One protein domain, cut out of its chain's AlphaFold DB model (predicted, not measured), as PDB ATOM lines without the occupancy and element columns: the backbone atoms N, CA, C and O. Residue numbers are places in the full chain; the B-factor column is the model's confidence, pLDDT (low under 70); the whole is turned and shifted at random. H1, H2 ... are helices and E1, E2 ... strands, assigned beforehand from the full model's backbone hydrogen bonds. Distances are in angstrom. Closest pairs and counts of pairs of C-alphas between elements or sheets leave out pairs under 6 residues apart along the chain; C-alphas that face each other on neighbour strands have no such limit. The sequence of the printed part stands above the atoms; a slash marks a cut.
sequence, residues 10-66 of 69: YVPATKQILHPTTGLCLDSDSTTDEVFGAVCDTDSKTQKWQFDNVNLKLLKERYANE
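Overview. This is residues 10 to 66 of the 69 residues of the protein "Ricin B-type lectin domain-containing protein" of Bursaphelenchus xylophilus (UniProt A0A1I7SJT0). A small meander sheet, E1, E2 and E3, each strand the antiparallel neighbour of the one before, makes one end, and the long link of residues 39 to 55 leads away to a lone helix, H1. The printed part has 57 residues, under half in named elements, in the order E1 E2 E3 H1, class mixed. It is only just compact, close to loose, with a radius of gyration of the C-alphas of 12.3 A and spans of 37 by 26 by 18 A.

Arrangement. Residues 10 to 11 pair antiparallel with residues 16 to 17 of E1, residues 16 to 19. E1 and E2, residues 24 to 29, form a hairpin at 123 degrees, with N 19 and O 24 2.8 A apart. E2 and E3, residues 34 to 38, form a hairpin at 149 degrees, with N 27 and O 36 2.8 A apart. The pairing is staggered: E2 pairs with E1 over residues 24 to 25 and with E3 over 25 to 29. H1, residues 56 to 64, is not on the sheet, and has every O i to N i+4 pair within hydrogen-bond range.

Along the chain. C-alpha 16 begins E1 at (-30.212, -48.397, 7.515). E2 is 15.3 A long, E3 11.9 A and H1 12.3 A, ending at C-alpha 64 (-36.423, -62.177, 17.599).

Size, cuts and confidence. The C-alphas of Thr 31 and Asn 65, the two farthest apart, are 38.7 A apart. The printed part has no cut; residue 66 is under pLDDT 70.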
ATOM      1  N   TYR A  10     -28.792 -53.873  11.325       95.94
ATOM      2  CA  TYR A  10     -29.180 -53.603   9.949       95.94
ATOM      3  C   TYR A  10     -30.696 -53.763   9.801       95.94
ATOM      4  O   TYR A  10     -31.265 -54.766  10.230       95.94
ATOM      5  N   VAL A  11     -31.365 -52.776   9.209       94.50
ATOM      6  CA  VAL A  11     -32.811 -52.776   8.965       94.50
ATOM      7  C   VAL A  11     -33.040 -52.978   7.465       94.50
ATOM      8  O   VAL A  11     -32.998 -52.009   6.712       94.50
ATOM      9  N   PRO A  12     -33.308 -54.213   6.985       93.50
ATOM     10  CA  PRO A  12     -33.351 -54.488   5.545       93.50
ATOM     11  C   PRO A  12     -34.417 -53.694   4.783       93.50
ATOM     12  O   PRO A  12     -34.234 -53.412   3.604       93.50
ATOM     13  N   ALA A  13     -35.517 -53.328   5.452       93.62
ATOM     14  CA  ALA A  13     -36.612 -52.571   4.848       93.62
ATOM     15  C   ALA A  13     -36.196 -51.147   4.446       93.62
ATOM     16  O   ALA A  13     -36.603 -50.669   3.393       93.62
ATOM     17  N   THR A  14     -35.370 -50.485   5.261       96.50
ATOM     18  CA  THR A  14     -34.903 -49.108   5.020       96.50
ATOM     19  C   THR A  14     -33.451 -49.048   4.547       96.50
ATOM     20  O   THR A  14     -32.991 -47.992   4.126       96.50
ATOM     21  N   LYS A  15     -32.740 -50.185   4.582       97.81
ATOM     22  CA  LYS A  15     -31.293 -50.313   4.356       97.81
ATOM     23  C   LYS A  15     -30.441 -49.473   5.319       97.81
ATOM     24  O   LYS A  15     -29.314 -49.124   4.994       97.81
ATOM     25  N   GLN A  16     -30.950 -49.165   6.509       98.31
ATOM     26  CA  GLN A  16     -30.212 -48.397   7.515       98.31
ATOM     27  C   GLN A  16     -29.433 -49.306   8.469       98.31
ATOM     28  O   GLN A  16     -29.848 -50.434   8.753       98.31
ATOM     29  N   ILE A  17     -28.324 -48.794   9.005       97.94
ATOM     30  CA  ILE A  17     -27.584 -49.405  10.113       97.94
ATOM     31  C   ILE A  17     -27.836 -48.554  11.360       97.94
ATOM     32  O   ILE A  17     -27.315 -47.454  11.478       97.94
ATOM     33  N   LEU A  18     -28.652 -49.062  12.279       96.38
ATOM     34  CA  LEU A  18     -29.002 -48.435  13.552       96.38
ATOM     35  C   LEU A  18     -27.979 -48.817  14.627       96.38
ATOM     36  O   LEU A  18     -27.674 -49.999  14.794       96.38
ATOM     37  N   HIS A  19     -27.515 -47.844  15.404       95.00
ATOM     38  CA  HIS A  19     -26.784 -48.054  16.651       95.00
ATOM     39  C   HIS A  19     -27.773 -47.985  17.834       95.00
ATOM     40  O   HIS A  19     -28.147 -46.883  18.252       95.00
ATOM     41  N   PRO A  20     -28.241 -49.129  18.383       91.19
ATOM     42  CA  PRO A  20     -29.387 -49.160  19.297       91.19
ATOM     43  C   PRO A  20     -29.168 -48.372  20.590       91.19
ATOM     44  O   PRO A  20     -30.104 -47.764  21.091       91.19
ATOM     45  N   THR A  21     -27.932 -48.336  21.096       90.31
ATOM     46  CA  THR A  21     -27.584 -47.635  22.341       90.31
ATOM     47  C   THR A  21     -27.804 -46.126  22.244       90.31
ATOM     48  O   THR A  21     -28.200 -45.503  23.222       90.31
ATOM     49  N   THR A  22     -27.565 -45.527  21.072       93.50
ATOM     50  CA  THR A  22     -27.740 -44.076  20.859       93.50
ATOM     51  C   THR A  22     -29.016 -43.715  20.104       93.50
ATOM     52  O   THR A  22     -29.389 -42.551  20.075       93.50
ATOM     53  N   GLY A  23     -29.643 -44.673  19.419       94.00
ATOM     54  CA  GLY A  23     -30.762 -44.415  18.505       94.00
ATOM     55  C   GLY A  23     -30.372 -43.760  17.170       94.00
ATOM     56  O   GLY A  23     -31.246 -43.519  16.344       94.00
ATOM     57  N   LEU A  24     -29.085 -43.483  16.946       97.12
ATOM     58  CA  LEU A  24     -28.552 -42.914  15.706       97.12
ATOM     59  C   LEU A  24     -28.383 -43.973  14.611       97.12
ATOM     60  O   LEU A  24     -28.124 -45.146  14.897       97.12
ATOM     61  N   CYS A  25     -28.466 -43.535  13.360       98.56
ATOM     62  CA  CYS A  25     -28.142 -44.330  12.185       98.56
ATOM     63  C   CYS A  25     -26.757 -43.961  11.651       98.56
ATOM     64  O   CYS A  25     -26.297 -42.834  11.821       98.56
ATOM     65  N   LEU A  26     -26.100 -44.923  11.009       98.56
ATOM     66  CA  LEU A  26     -24.864 -44.688  10.276       98.56
ATOM     67  C   LEU A  26     -25.163 -43.848   9.026       98.56
ATOM     68  O   LEU A  26     -26.028 -44.219   8.229       98.56
ATOM     69  N   ASP A  27     -24.436 -42.751   8.871       98.75
ATOM     70  CA  ASP A  27     -24.533 -41.785   7.778       98.75
ATOM     71  C   ASP A  27     -23.142 -41.538   7.178       98.75
ATOM     72  O   ASP A  27     -22.125 -41.865   7.798       98.75
ATOM     73  N   SER A  28     -23.093 -40.988   5.970       98.62
ATOM     74  CA  SER A  28     -21.854 -40.697   5.251       98.62
ATOM     75  C   SER A  28     -21.885 -39.315   4.612       98.62
ATOM     76  O   SER A  28     -22.895 -38.943   4.016       98.62
ATOM     77  N   ASP A  29     -20.756 -38.616   4.613       98.25
ATOM     78  CA  ASP A  29     -20.575 -37.379   3.853       98.25
ATOM     79  C   ASP A  29     -19.435 -37.552   2.842       98.25
ATOM     80  O   ASP A  29     -18.270 -37.696   3.202       98.25
ATOM     81  N   SER A  30     -19.773 -37.538   1.550       96.12
ATOM     82  CA  SER A  30     -18.799 -37.675   0.459       96.12
ATOM     83  C   SER A  30     -17.952 -36.423   0.226       96.12
ATOM     84  O   SER A  30     -17.062 -36.440  -0.615       96.12
ATOM     85  N   THR A  31     -18.279 -35.302   0.871       97.75
ATOM     86  CA  THR A  31     -17.492 -34.064   0.784       97.75
ATOM     87  C   THR A  31     -16.348 -34.048   1.792       97.75
ATOM     88  O   THR A  31     -15.315 -33.440   1.514       97.75
ATOM     89  N   THR A  32     -16.515 -34.738   2.926       97.69
ATOM     90  CA  THR A  32     -15.494 -34.875   3.978       97.69
ATOM     91  C   THR A  32     -14.861 -36.267   4.038       97.69
ATOM     92  O   THR A  32     -13.883 -36.445   4.756       97.69
ATOM     93  N   ASP A  33     -15.378 -37.233   3.268       97.31
ATOM     94  CA  ASP A  33     -14.996 -38.653   3.292       97.31
ATOM     95  C   ASP A  33     -15.208 -39.321   4.666       97.31
ATOM     96  O   ASP A  33     -14.493 -40.249   5.058       97.31
ATOM     97  N   GLU A  34     -16.218 -38.867   5.411       98.38
ATOM     98  CA  GLU A  34     -16.501 -39.339   6.767       98.38
ATOM     99  C   GLU A  34     -17.719 -40.261   6.844       98.38
ATOM    100  O   GLU A  34     -18.681 -40.162   6.080       98.38
ATOM    101  N   VAL A  35     -17.688 -41.136   7.853       98.38
ATOM    102  CA  VAL A  35     -18.818 -41.959   8.283       98.38
ATOM    103  C   VAL A  35     -19.088 -41.664   9.753       98.38
ATOM    104  O   VAL A  35     -18.190 -41.773  10.589       98.38
ATOM    105  N   PHE A  36     -20.322 -41.298  10.081       98.19
ATOM    106  CA  PHE A  36     -20.694 -40.813  11.409       98.19
ATOM    107  C   PHE A  36     -22.094 -41.280  11.816       98.19
ATOM    108  O   PHE A  36     -22.823 -41.896  11.043       98.19
ATOM    109  N   GLY A  37     -22.461 -41.039  13.076       97.88
ATOM    110  CA  GLY A  37     -23.816 -41.276  13.570       97.88
ATOM    111  C   GLY A  37     -24.678 -40.023  13.428       97.88
ATOM    112  O   GLY A  37     -24.288 -38.964  13.915       97.88
ATOM    113  N   ALA A  38     -25.859 -40.147  12.826       98.50
ATOM    114  CA  ALA A  38     -26.822 -39.061  12.655       98.50
ATOM    115  C   ALA A  38     -28.239 -39.486  13.062       98.50
ATOM    116  O   ALA A  38     -28.519 -40.666  13.294       98.50
ATOM    117  N   VAL A  39     -29.154 -38.518  13.162       98.38
ATOM    118  CA  VAL A  39     -30.582 -38.817  13.335       98.38
ATOM    119  C   VAL A  39     -31.050 -39.645  12.140       98.38
ATOM    120  O   VAL A  39     -30.772 -39.296  10.994       98.38
ATOM    121  N   CYS A  40     -31.745 -40.747  12.413       98.38
ATOM    122  CA  CYS A  40     -32.232 -41.635  11.368       98.38
ATOM    123  C   CYS A  40     -33.248 -40.928  10.459       98.38
ATOM    124  O   CYS A  40     -34.284 -40.462  10.930       98.38
ATOM    125  N   ASP A  41     -32.981 -40.937   9.157       98.38
ATOM    126  CA  ASP A  41     -33.847 -40.437   8.093       98.38
ATOM    127  C   ASP A  41     -33.963 -41.504   6.993       98.38
ATOM    128  O   ASP A  41     -32.980 -41.885   6.355       98.38
ATOM    129  N   THR A  42     -35.173 -42.029   6.791       97.62
ATOM    130  CA  THR A  42     -35.441 -43.080   5.798       97.62
ATOM    131  C   THR A  42     -35.409 -42.582   4.356       97.62
ATOM    132  O   THR A  42     -35.279 -43.397   3.432       97.62
ATOM    133  N   ASP A  43     -35.519 -41.272   4.147       98.19
ATOM    134  CA  ASP A  43     -35.477 -40.642   2.829       98.19
ATOM    135  C   ASP A  43     -34.045 -40.263   2.428       98.19
ATOM    136  O   ASP A  43     -33.726 -40.247   1.233       98.19
ATOM    137  N   SER A  44     -33.149 -40.087   3.405       98.19
ATOM    138  CA  SER A  44     -31.723 -39.864   3.162       98.19
ATOM    139  C   SER A  44     -31.080 -41.033   2.410       98.19
ATOM    140  O   SER A  44     -31.162 -42.199   2.803       98.19
ATOM    141  N   LYS A  45     -30.400 -40.723   1.301       98.19
ATOM    142  CA  LYS A  45     -29.633 -41.712   0.526       98.19
ATOM    143  C   LYS A  45     -28.306 -42.070   1.193       98.19
ATOM    144  O   LYS A  45     -27.849 -43.193   1.011       98.19
ATOM    145  N   THR A  46     -27.715 -41.153   1.956       98.62
ATOM    146  CA  THR A  46     -26.418 -41.341   2.629       98.62
ATOM    147  C   THR A  46     -26.519 -42.251   3.854       98.62
ATOM    148  O   THR A  46     -25.526 -42.814   4.300       98.62
ATOM    149  N   GLN A  47     -27.742 -42.512   4.326       98.69
ATOM    150  CA  GLN A  47     -28.025 -43.489   5.380       98.69
ATOM    151  C   GLN A  47     -28.419 -44.881   4.854       98.69
ATOM    152  O   GLN A  47     -28.847 -45.739   5.633       98.69
ATOM    153  N   LYS A  48     -28.308 -45.137   3.541       98.56
ATOM    154  CA  LYS A  48     -28.682 -46.422   2.923       98.56
ATOM    155  C   LYS A  48     -27.446 -47.231   2.557       98.56
ATOM    156  O   LYS A  48     -26.758 -46.942   1.585       98.56
ATOM    157  N   TRP A  49     -27.240 -48.316   3.291       98.19
ATOM    158  CA  TRP A  49     -26.093 -49.207   3.167       98.19
ATOM    159  C   TRP A  49     -26.515 -50.518   2.514       98.19
ATOM    160  O   TRP A  49     -27.473 -51.160   2.945       98.19
ATOM    161  N   GLN A  50     -25.804 -50.936   1.469       96.88
ATOM    162  CA  GLN A  50     -26.060 -52.203   0.795       96.88
ATOM    163  C   GLN A  50     -24.924 -53.181   1.074       96.88
ATOM    164  O   GLN A  50     -23.780 -52.938   0.713       96.88
ATOM    165  N   PHE A  51     -25.267 -54.304   1.696       96.25
ATOM    166  CA  PHE A  51     -24.391 -55.467   1.777       96.25
ATOM    167  C   PHE A  51     -24.605 -56.344   0.542       96.25
ATOM    168  O   PHE A  51     -25.752 -56.597   0.168       96.25
ATOM    169  N   ASP A  52     -23.523 -56.857  -0.041       96.94
ATOM    170  CA  ASP A  52     -23.597 -57.721  -1.227       96.94
ATOM    171  C   ASP A  52     -24.320 -59.041  -0.947       96.94
ATOM    172  O   ASP A  52     -25.110 -59.519  -1.757       96.94
ATOM    173  N   ASN A  53     -24.077 -59.624   0.229       96.00
ATOM    174  CA  ASN A  53     -24.665 -60.889   0.649       96.00
ATOM    175  C   ASN A  53     -25.290 -60.736   2.033       96.00
ATOM    176  O   ASN A  53     -24.610 -60.381   2.996       96.00
ATOM    177  N   VAL A  54     -26.585 -61.037   2.149       93.25
ATOM    178  CA  VAL A  54     -27.328 -60.910   3.410       93.25
ATOM    179  C   VAL A  54     -28.082 -62.195   3.725       93.25
ATOM    180  O   VAL A  54     -28.976 -62.607   2.988       93.25
ATOM    181  N   ASN A  55     -27.793 -62.794   4.882       95.69
ATOM    182  CA  ASN A  55     -28.598 -63.889   5.418       95.69
ATOM    183  C   ASN A  55     -29.808 -63.332   6.191       95.69
ATOM    184  O   ASN A  55     -29.750 -63.088   7.398       95.69
ATOM    185  N   LEU A  56     -30.927 -63.138   5.485       93.12
ATOM    186  CA  LEU A  56     -32.161 -62.595   6.069       93.12
ATOM    187  C   LEU A  56     -32.761 -63.488   7.166       93.12
ATOM    188  O   LEU A  56     -33.436 -62.974   8.057       93.12
ATOM    189  N   LYS A  57     -32.529 -64.806   7.118       94.56
ATOM    190  CA  LYS A  57     -32.993 -65.737   8.155       94.56
ATOM    191  C   LYS A  57     -32.267 -65.461   9.473       94.56
ATOM    192  O   LYS A  57     -32.924 -65.220  10.481       94.56
ATOM    193  N   LEU A  58     -30.937 -65.379   9.427       93.62
ATOM    194  CA  LEU A  58     -30.107 -65.085  10.596       93.62
ATOM    195  C   LEU A  58     -30.435 -63.715  11.209       93.62
ATOM    196  O   LEU A  58     -30.505 -63.586  12.428       93.62
ATOM    197  N   LEU A  59     -30.672 -62.690  10.379       92.25
ATOM    198  CA  LEU A  59     -31.089 -61.371  10.872       92.25
ATOM    199  C   LEU A  59     -32.414 -61.447  11.641       92.25
ATOM    200  O   LEU A  59     -32.520 -60.896  12.734       92.25
ATOM    201  N   LYS A  60     -33.414 -62.154  11.097       90.44
ATOM    202  CA  LYS A  60     -34.709 -62.343  11.768       90.44
ATOM    203  C   LYS A  60     -34.559 -63.086  13.094       90.44
ATOM    204  O   LYS A  60     -35.122 -62.639  14.086       90.44
ATOM    205  N   GLU A  61     -33.790 -64.175  13.119       92.06
ATOM    206  CA  GLU A  61     -33.515 -64.951  14.336       92.06
ATOM    207  C   GLU A  61     -32.835 -64.089  15.403       92.06
ATOM    208  O   GLU A  61     -33.286 -64.044  16.547       92.06
ATOM    209  N   ARG A  62     -31.807 -63.323  15.018       87.38
ATOM    210  CA  ARG A  62     -31.113 -62.412  15.933       87.38
ATOM    211  C   ARG A  62     -32.061 -61.384  16.543       87.38
ATOM    212  O   ARG A  62     -32.032 -61.186  17.750       87.38
ATOM    213  N   TYR A  63     -32.913 -60.757  15.734       85.50
ATOM    214  CA  TYR A  63     -33.828 -59.716  16.216       85.50
ATOM    215  C   TYR A  63     -35.031 -60.257  16.988       85.50
ATOM    216  O   TYR A  63     -35.600 -59.527  17.795       85.50
ATOM    217  N   ALA A  64     -35.424 -61.513  16.769       84.12
ATOM    218  CA  ALA A  64     -36.423 -62.177  17.599       84.12
ATOM    219  C   ALA A  64     -35.887 -62.426  19.017       84.12
ATOM    220  O   ALA A  64     -36.599 -62.180  19.985       84.12
ATOM    221  N   ASN A  65     -34.617 -62.825  19.126       72.25
ATOM    222  CA  ASN A  65     -33.949 -63.141  20.393       72.25
ATOM    223  C   ASN A  65     -33.435 -61.900  21.151       72.25
ATOM    224  O   ASN A  65     -32.931 -62.014  22.263       72.25
ATOM    225  N   GLU A  66     -33.516 -60.712  20.545       69.12
ATOM    226  CA  GLU A  66     -33.120 -59.431  21.150       69.12
ATOM    227  C   GLU A  66     -34.315 -58.662  21.750       69.12
ATOM    228  O   GLU A  66     -34.141 -57.525  22.170       69.12
TER     229      GLU A  66